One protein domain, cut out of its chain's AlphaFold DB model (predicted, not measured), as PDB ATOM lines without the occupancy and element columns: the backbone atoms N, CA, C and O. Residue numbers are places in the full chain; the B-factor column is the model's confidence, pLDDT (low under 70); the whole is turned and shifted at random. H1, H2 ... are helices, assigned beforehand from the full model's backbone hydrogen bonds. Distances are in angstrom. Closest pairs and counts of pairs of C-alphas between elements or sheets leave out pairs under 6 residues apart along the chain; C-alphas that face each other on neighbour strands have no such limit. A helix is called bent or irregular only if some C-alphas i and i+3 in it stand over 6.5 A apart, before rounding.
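This is residues 130 to 187 of the 297 residues of an uncharacterized protein of Phytophthora fragariae (UniProt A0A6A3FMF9). A long helix, H1, is crossed on one side by a small hairpin of two short helices, H2 and H3, while its residues 130 to 136 stick out. The 58 printed residues include three named helices in the order H1, H2, H3, and the class is all helix. The whole is compact, radius of gyration of the C-alphas 11.3 A, with an elongated outline of 36 by 21 by 21 A.

H1, residues 130 to 152, runs 33.0 A from C-alpha 130 at (207.540, 188.256, 117.630). H2 is residues 162 to 169, 10.5 A. H3, residues 175 to 183, 11.1 A, ends at (193.368, 166.825, 138.253); it is only just irregular, C-alphas 177 and 180 being 6.7 A apart.

H1 touches H2 with residues 137 to 145 alone, about perpendicular at 85 degrees; the closest C-alphas, Leu 141 and Ala 167, are 5.2 A apart. H1 touches H3 with residues 145 to 152 alone, also at 85 degrees, about perpendicular; the closest C-alphas are Ala 148 and Met 181, 5.2 A. H2 and H3, a helical hairpin, touch at a shallow tilt of 13 degrees, opposite ways, closest at C-alphas 165 and 182, 6.5 A. Every O i to N i+4 pair is within hydrogen-bond range in H1 and H2, and 3 of 5 in H3.

The farthest C-alphas, Arg 130 and Gly 154, are 36.5 A apart. The printed part has no cut; the link H2 to H3 is tight, H1 to H2 short. No printed residue is under 70 in pLDDT.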
ATOM      1  N   ARG A 130     207.934 188.047 116.226       89.06
ATOM      2  CA  ARG A 130     207.540 188.256 117.630       89.06
ATOM      3  C   ARG A 130     206.020 188.305 117.754       89.06
ATOM      4  O   ARG A 130     205.464 187.562 118.552       89.06
ATOM      5  N   GLU A 131     205.369 189.097 116.910       90.62
ATOM      6  CA  GLU A 131     203.920 189.293 116.951       90.62
ATOM      7  C   GLU A 131     203.147 188.013 116.617       90.62
ATOM      8  O   GLU A 131     202.233 187.629 117.338       90.62
ATOM      9  N   LYS A 132     203.597 187.266 115.600       90.12
ATOM     10  CA  LYS A 132     203.041 185.944 115.265       90.12
ATOM     11  C   LYS A 132     203.103 184.957 116.438       90.12
ATOM     12  O   LYS A 132     202.179 184.170 116.603       90.12
ATOM     13  N   ARG A 133     204.168 184.999 117.252       88.81
ATOM     14  CA  ARG A 133     204.293 184.157 118.457       88.81
ATOM     15  C   ARG A 133     203.359 184.609 119.577       88.81
ATOM     16  O   ARG A 133     202.758 183.749 120.204       88.81
ATOM     17  N   ARG A 134     203.192 185.922 119.784       89.06
ATOM     18  CA  ARG A 134     202.237 186.467 120.763       89.06
ATOM     19  C   ARG A 134     200.810 186.015 120.446       89.06
ATOM     20  O   ARG A 134     200.190 185.364 121.272       89.06
ATOM     21  N   ILE A 135     200.352 186.236 119.213       90.81
ATOM     22  CA  ILE A 135     199.007 185.833 118.765       90.81
ATOM     23  C   ILE A 135     198.796 184.313 118.880       90.81
ATOM     24  O   ILE A 135     197.695 183.870 119.203       90.81
ATOM     25  N   ALA A 136     199.835 183.506 118.630       89.88
ATOM     26  CA  ALA A 136     199.768 182.058 118.815       89.88
ATOM     27  C   ALA A 136     199.600 181.668 120.296       89.88
ATOM     28  O   ALA A 136     198.685 180.908 120.601       89.88
ATOM     29  N   GLY A 137     200.400 182.237 121.206       88.62
ATOM     30  CA  GLY A 137     200.273 181.999 122.651       88.62
ATOM     31  C   GLY A 137     198.938 182.493 123.219       88.62
ATOM     32  O   GLY A 137     198.253 181.758 123.924       88.62
ATOM     33  N   ASP A 138     198.484 183.684 122.816       90.56
ATOM     34  CA  ASP A 138     197.171 184.224 123.202       90.56
ATOM     35  C   ASP A 138     196.014 183.336 122.714       90.56
ATOM     36  O   ASP A 138     194.941 183.296 123.323       90.56
ATOM     37  N   LYS A 139     196.187 182.653 121.576       93.44
ATOM     38  CA  LYS A 139     195.230 181.661 121.072       93.44
ATOM     39  C   LYS A 139     195.267 180.389 121.920       93.44
ATOM     40  O   LYS A 139     194.204 179.944 122.347       93.44
ATOM     41  N   GLU A 140     196.452 179.856 122.189       92.75
ATOM     42  CA  GLU A 140     196.666 178.642 122.983       92.75
ATOM     43  C   GLU A 140     196.119 178.789 124.412       92.75
ATOM     44  O   GLU A 140     195.285 177.987 124.828       92.75
ATOM     45  N   LEU A 141     196.437 179.888 125.107       92.44
ATOM     46  CA  LEU A 141     195.884 180.229 126.426       92.44
ATOM     47  C   LEU A 141     194.346 180.316 126.415       92.44
ATOM     48  O   LEU A 141     193.678 179.868 127.352       92.44
ATOM     49  N   ARG A 142     193.747 180.884 125.359       92.81
ATOM     50  CA  ARG A 142     192.281 180.984 125.230       92.81
ATOM     51  C   ARG A 142     191.637 179.617 124.989       92.81
ATOM     52  O   ARG A 142     190.558 179.356 125.522       92.81
ATOM     53  N   GLU A 143     192.282 178.748 124.213       93.62
ATOM     54  CA  GLU A 143     191.838 177.365 124.007       93.62
ATOM     55  C   GLU A 143     191.971 176.536 125.292       93.62
ATOM     56  O   GLU A 143     191.012 175.856 125.659       93.62
ATOM     57  N   ALA A 144     193.079 176.678 126.025       93.88
ATOM     58  CA  ALA A 144     193.300 176.062 127.332       93.88
ATOM     59  C   ALA A 144     192.239 176.491 128.359       93.88
ATOM     60  O   ALA A 144     191.585 175.641 128.957       93.88
ATOM     61  N   ARG A 145     191.958 177.796 128.496       93.94
ATOM     62  CA  ARG A 145     190.882 178.304 129.375       93.94
ATOM     63  C   ARG A 145     189.499 177.771 128.982       93.94
ATOM     64  O   ARG A 145     188.720 177.381 129.850       93.94
ATOM     65  N   LYS A 146     189.192 177.697 127.681       93.50
ATOM     66  CA  LYS A 146     187.928 177.122 127.181       93.50
ATOM     67  C   LYS A 146     187.831 175.614 127.441       93.50
ATOM     68  O   LYS A 146     186.725 175.104 127.615       93.50
ATOM     69  N   LEU A 147     188.957 174.901 127.445       93.69
ATOM     70  CA  LEU A 147     189.034 173.484 127.792       93.69
ATOM     71  C   LEU A 147     188.850 173.279 129.305       93.69
ATOM     72  O   LEU A 147     188.019 172.460 129.691       93.69
ATOM     73  N   ALA A 148     189.519 174.082 130.135       93.38
ATOM     74  CA  ALA A 148     189.425 174.051 131.594       93.38
ATOM     75  C   ALA A 148     187.981 174.201 132.094       93.38
ATOM     76  O   ALA A 148     187.485 173.350 132.829       93.38
ATOM     77  N   VAL A 149     187.269 175.226 131.603       94.06
ATOM     78  CA  VAL A 149     185.850 175.452 131.930       94.06
ATOM     79  C   VAL A 149     184.991 174.244 131.548       94.06
ATOM     80  O   VAL A 149     184.172 173.807 132.344       94.06
ATOM     81  N   LYS A 150     185.198 173.642 130.369       93.88
ATOM     82  CA  LYS A 150     184.433 172.450 129.963       93.88
ATOM     83  C   LYS A 150     184.669 171.248 130.878       93.88
ATOM     84  O   LYS A 150     183.707 170.551 131.178       93.88
ATOM     85  N   ILE A 151     185.915 171.013 131.289       93.88
ATOM     86  CA  ILE A 151     186.286 169.901 132.176       93.88
ATOM     87  C   ILE A 151     185.659 170.097 133.556       93.88
ATOM     88  O   ILE A 151     185.017 169.186 134.067       93.88
ATOM     89  N   ARG A 152     185.781 171.306 134.118       92.44
ATOM     90  CA  ARG A 152     185.145 171.694 135.385       92.44
ATOM     91  C   ARG A 152     183.622 171.530 135.336       92.44
ATOM     92  O   ARG A 152     183.033 171.017 136.275       92.44
ATOM     93  N   ASP A 153     182.991 171.905 134.223       92.75
ATOM     94  CA  ASP A 153     181.550 171.728 133.996       92.75
ATOM     95  C   ASP A 153     181.145 170.257 133.693       92.75
ATOM     96  O   ASP A 153     180.020 170.013 133.253       92.75
ATOM     97  N   GLY A 154     182.051 169.276 133.819       89.69
ATOM     98  CA  GLY A 154     181.783 167.849 133.564       89.69
ATOM     99  C   GLY A 154     181.508 167.481 132.096       89.69
ATOM    100  O   GLY A 154     181.061 166.371 131.796       89.69
ATOM    101  N   LYS A 155     181.747 168.395 131.149       91.94
ATOM    102  CA  LYS A 155     181.433 168.196 129.725       91.94
ATOM    103  C   LYS A 155     182.482 167.285 129.085       91.94
ATOM    104  O   LYS A 155     183.677 167.465 129.285       91.94
ATOM    105  N   LYS A 156     182.048 166.346 128.235       85.12
ATOM    106  CA  LYS A 156     182.953 165.440 127.502       85.12
ATOM    107  C   LYS A 156     183.938 166.237 126.626       85.12
ATOM    108  O   LYS A 156     183.526 166.984 125.736       85.12
ATOM    109  N   THR A 157     185.238 166.056 126.855       88.00
ATOM    110  CA  THR A 157     186.337 166.708 126.116       88.00
ATOM    111  C   THR A 157     187.382 165.696 125.638       88.00
ATOM    112  O   THR A 157     187.321 164.515 125.967       88.00
ATOM    113  N   ARG A 158     188.377 166.157 124.862       90.62
ATOM    114  CA  ARG A 158     189.602 165.377 124.607       90.62
ATOM    115  C   ARG A 158     190.372 165.129 125.913       90.62
ATOM    116  O   ARG A 158     190.238 165.931 126.840       90.62
ATOM    117  N   LYS A 159     191.231 164.098 125.948       89.31
ATOM    118  CA  LYS A 159     192.213 163.918 127.035       89.31
ATOM    119  C   LYS A 159     193.099 165.165 127.138       89.31
ATOM    120  O   LYS A 159     193.578 165.673 126.120       89.31
ATOM    121  N   VAL A 160     193.291 165.643 128.365       92.75
ATOM    122  CA  VAL A 160     194.144 166.790 128.684       92.75
ATOM    123  C   VAL A 160     195.598 166.469 128.341       92.75
ATOM    124  O   VAL A 160     196.076 165.358 128.577       92.75
ATOM    125  N   ARG A 161     196.306 167.439 127.759       92.75
ATOM    126  CA  ARG A 161     197.742 167.344 127.463       92.75
ATOM    127  C   ARG A 161     198.520 168.245 128.412       92.75
ATOM    128  O   ARG A 161     198.027 169.310 128.768       92.75
ATOM    129  N   LEU A 162     199.760 167.865 128.722       93.12
ATOM    130  CA  LEU A 162     200.684 168.695 129.503       93.12
ATOM    131  C   LEU A 162     200.789 170.124 128.941       93.12
ATOM    132  O   LEU A 162     200.711 171.072 129.707       93.12
ATOM    133  N   ASP A 163     200.881 170.275 127.615       92.50
ATOM    134  CA  ASP A 163     200.943 171.587 126.950       92.50
ATOM    135  C   ASP A 163     199.682 172.433 127.213       92.50
ATOM    136  O   ASP A 163     199.783 173.622 127.496       92.50
ATOM    137  N   ASP A 164     198.494 171.811 127.195       93.50
ATOM    138  CA  ASP A 164     197.224 172.506 127.433       93.50
ATOM    139  C   ASP A 164     197.166 173.050 128.878       93.50
ATOM    140  O   ASP A 164     196.649 174.140 129.120       93.50
ATOM    141  N   VAL A 165     197.714 172.300 129.842       94.81
ATOM    142  CA  VAL A 165     197.809 172.707 131.255       94.81
ATOM    143  C   VAL A 165     198.907 173.752 131.453       94.81
ATOM    144  O   VAL A 165     198.696 174.742 132.148       94.81
ATOM    145  N   ALA A 166     200.060 173.578 130.809       94.12
ATOM    146  CA  ALA A 166     201.166 174.528 130.867       94.12
ATOM    147  C   ALA A 166     200.749 175.906 130.340       94.12
ATOM    148  O   ALA A 166     201.026 176.903 130.999       94.12
ATOM    149  N   ALA A 167     200.013 175.951 129.224       94.38
ATOM    150  CA  ALA A 167     199.455 177.184 128.679       94.38
ATOM    151  C   ALA A 167     198.456 177.847 129.642       94.38
ATOM    152  O   ALA A 167     198.454 179.069 129.772       94.38
ATOM    153  N   LEU A 168     197.631 177.070 130.359       95.00
ATOM    154  CA  LEU A 168     196.727 177.607 131.384       95.00
ATOM    155  C   LEU A 168     197.487 178.226 132.573       95.00
ATOM    156  O   LEU A 168     197.048 179.243 133.108       95.00
ATOM    157  N   LEU A 169     198.610 177.614 132.964       94.81
ATOM    158  CA  LEU A 169     199.436 177.990 134.118       94.81
ATOM    159  C   LEU A 169     200.572 178.985 133.792       94.81
ATOM    160  O   LEU A 169     201.310 179.374 134.695       94.81
ATOM    161  N   GLU A 170     200.752 179.390 132.530       90.31
ATOM    162  CA  GLU A 170     201.810 180.335 132.122       90.31
ATOM    163  C   GLU A 170     201.498 181.793 132.517       90.31
ATOM    164  O   GLU A 170     202.411 182.596 132.707       90.31
ATOM    165  N   GLY A 171     200.216 182.131 132.677       87.56
ATOM    166  CA  GLY A 171     199.749 183.439 133.147       87.56
ATOM    167  C   GLY A 171     198.944 183.350 134.449       87.56
ATOM    168  O   GLY A 171     198.938 182.311 135.102       87.56
ATOM    169  N   PRO A 172     198.217 184.415 134.835       90.19
ATOM    170  CA  PRO A 172     197.321 184.373 135.988       90.19
ATOM    171  C   PRO A 172     196.220 183.309 135.829       90.19
ATOM    172  O   PRO A 172     195.508 183.284 134.812       90.19
ATOM    173  N   TYR A 173     196.066 182.476 136.861       92.81
ATOM    174  CA  TYR A 173     195.050 181.429 136.996       92.81
ATOM    175  C   TYR A 173     194.392 181.480 138.384       92.81
ATOM    176  O   TYR A 173     194.994 181.958 139.342       92.81
ATOM    177  N   SER A 174     193.165 180.965 138.491       91.38
ATOM    178  CA  SER A 174     192.496 180.676 139.766       91.38
ATOM    179  C   SER A 174     192.423 179.166 139.995       91.38
ATOM    180  O   SER A 174     192.437 178.390 139.031       91.38
ATOM    181  N   MET A 175     192.322 178.742 141.259       93.56
ATOM    182  CA  MET A 175     192.104 177.334 141.608       93.56
ATOM    183  C   MET A 175     190.851 176.790 140.916       93.56
ATOM    184  O   MET A 175     190.939 175.787 140.216       93.56
ATOM    185  N   ASP A 176     189.715 177.475 141.046       88.88
ATOM    186  CA  ASP A 176     188.391 176.992 140.614       88.88
ATOM    187  C   ASP A 176     188.307 176.665 139.116       88.88
ATOM    188  O   ASP A 176     187.450 175.897 138.683       88.88
ATOM    189  N   VAL A 177     189.180 177.271 138.305       89.50
ATOM    190  CA  VAL A 177     189.278 177.007 136.863       89.50
ATOM    191  C   VAL A 177     190.388 176.005 136.555       89.50
ATOM    192  O   VAL A 177     190.195 175.126 135.717       89.50
ATOM    193  N   ALA A 178     191.555 176.127 137.194       94.31
ATOM    194  CA  ALA A 178     192.720 175.318 136.850       94.31
ATOM    195  C   ALA A 178     192.724 173.928 137.502       94.31
ATOM    196  O   ALA A 178     193.147 172.971 136.853       94.31
ATOM    197  N   LYS A 179     192.222 173.793 138.737       94.19
ATOM    198  CA  LYS A 179     192.286 172.558 139.531       94.19
ATOM    199  C   LYS A 179     191.689 171.368 138.781       94.19
ATOM    200  O   LYS A 179     192.400 170.404 138.546       94.19
ATOM    201  N   SER A 180     190.452 171.465 138.288       92.94
ATOM    202  CA  SER A 180     189.800 170.363 137.555       92.94
ATOM    203  C   SER A 180     190.551 169.928 136.292       92.94
ATOM    204  O   SER A 180     190.475 168.769 135.900       92.94
ATOM    205  N   MET A 181     191.274 170.841 135.633       94.12
ATOM    206  CA  MET A 181     192.058 170.523 134.436       94.12
ATOM    207  C   MET A 181     193.430 169.924 134.774       94.12
ATOM    208  O   MET A 181     193.930 169.100 134.011       94.12
ATOM    209  N   VAL A 182     194.015 170.312 135.909       93.88
ATOM    210  CA  VAL A 182     195.231 169.702 136.462       93.88
ATOM    211  C   VAL A 182     194.924 168.308 137.022       93.88
ATOM    212  O   VAL A 182     195.647 167.373 136.706       93.88
ATOM    213  N   ASP A 183     193.818 168.130 137.744       91.75
ATOM    214  CA  ASP A 183     193.368 166.825 138.253       91.75
ATOM    215  C   ASP A 183     193.008 165.853 137.105       91.75
ATOM    216  O   ASP A 183     193.191 164.645 137.218       91.75
ATOM    217  N   ALA A 184     192.537 166.373 135.963       91.44
ATOM    218  CA  ALA A 184     192.288 165.593 134.745       91.44
ATOM    219  C   ALA A 184     193.559 165.283 133.919       91.44
ATOM    220  O   ALA A 184     193.472 164.620 132.875       91.44
ATOM    221  N   LEU A 185     194.738 165.760 134.340       91.25
ATOM    222  CA  LEU A 185     196.022 165.432 133.722       91.25
ATOM    223  C   LEU A 185     196.515 164.069 134.229       91.25
ATOM    224  O   LEU A 185     197.372 163.972 135.098       91.25
ATOM    225  N   ASP A 186     195.977 163.013 133.627       85.44
ATOM    226  CA  ASP A 186     196.364 161.617 133.855       85.44
ATOM    227  C   ASP A 186     197.812 161.345 133.372       85.44
ATOM    228  O   ASP A 186     198.043 160.987 132.202       85.44
ATOM    229  N   LEU A 187     198.760 161.593 134.288       86.44
ATOM    230  CA  LEU A 187     200.198 161.308 134.248       86.44
ATOM    231  C   LEU A 187     200.606 160.592 135.546       86.44
ATOM    232  O   LEU A 187     200.213 160.993 136.635       86.44
TER     233      LEU A 187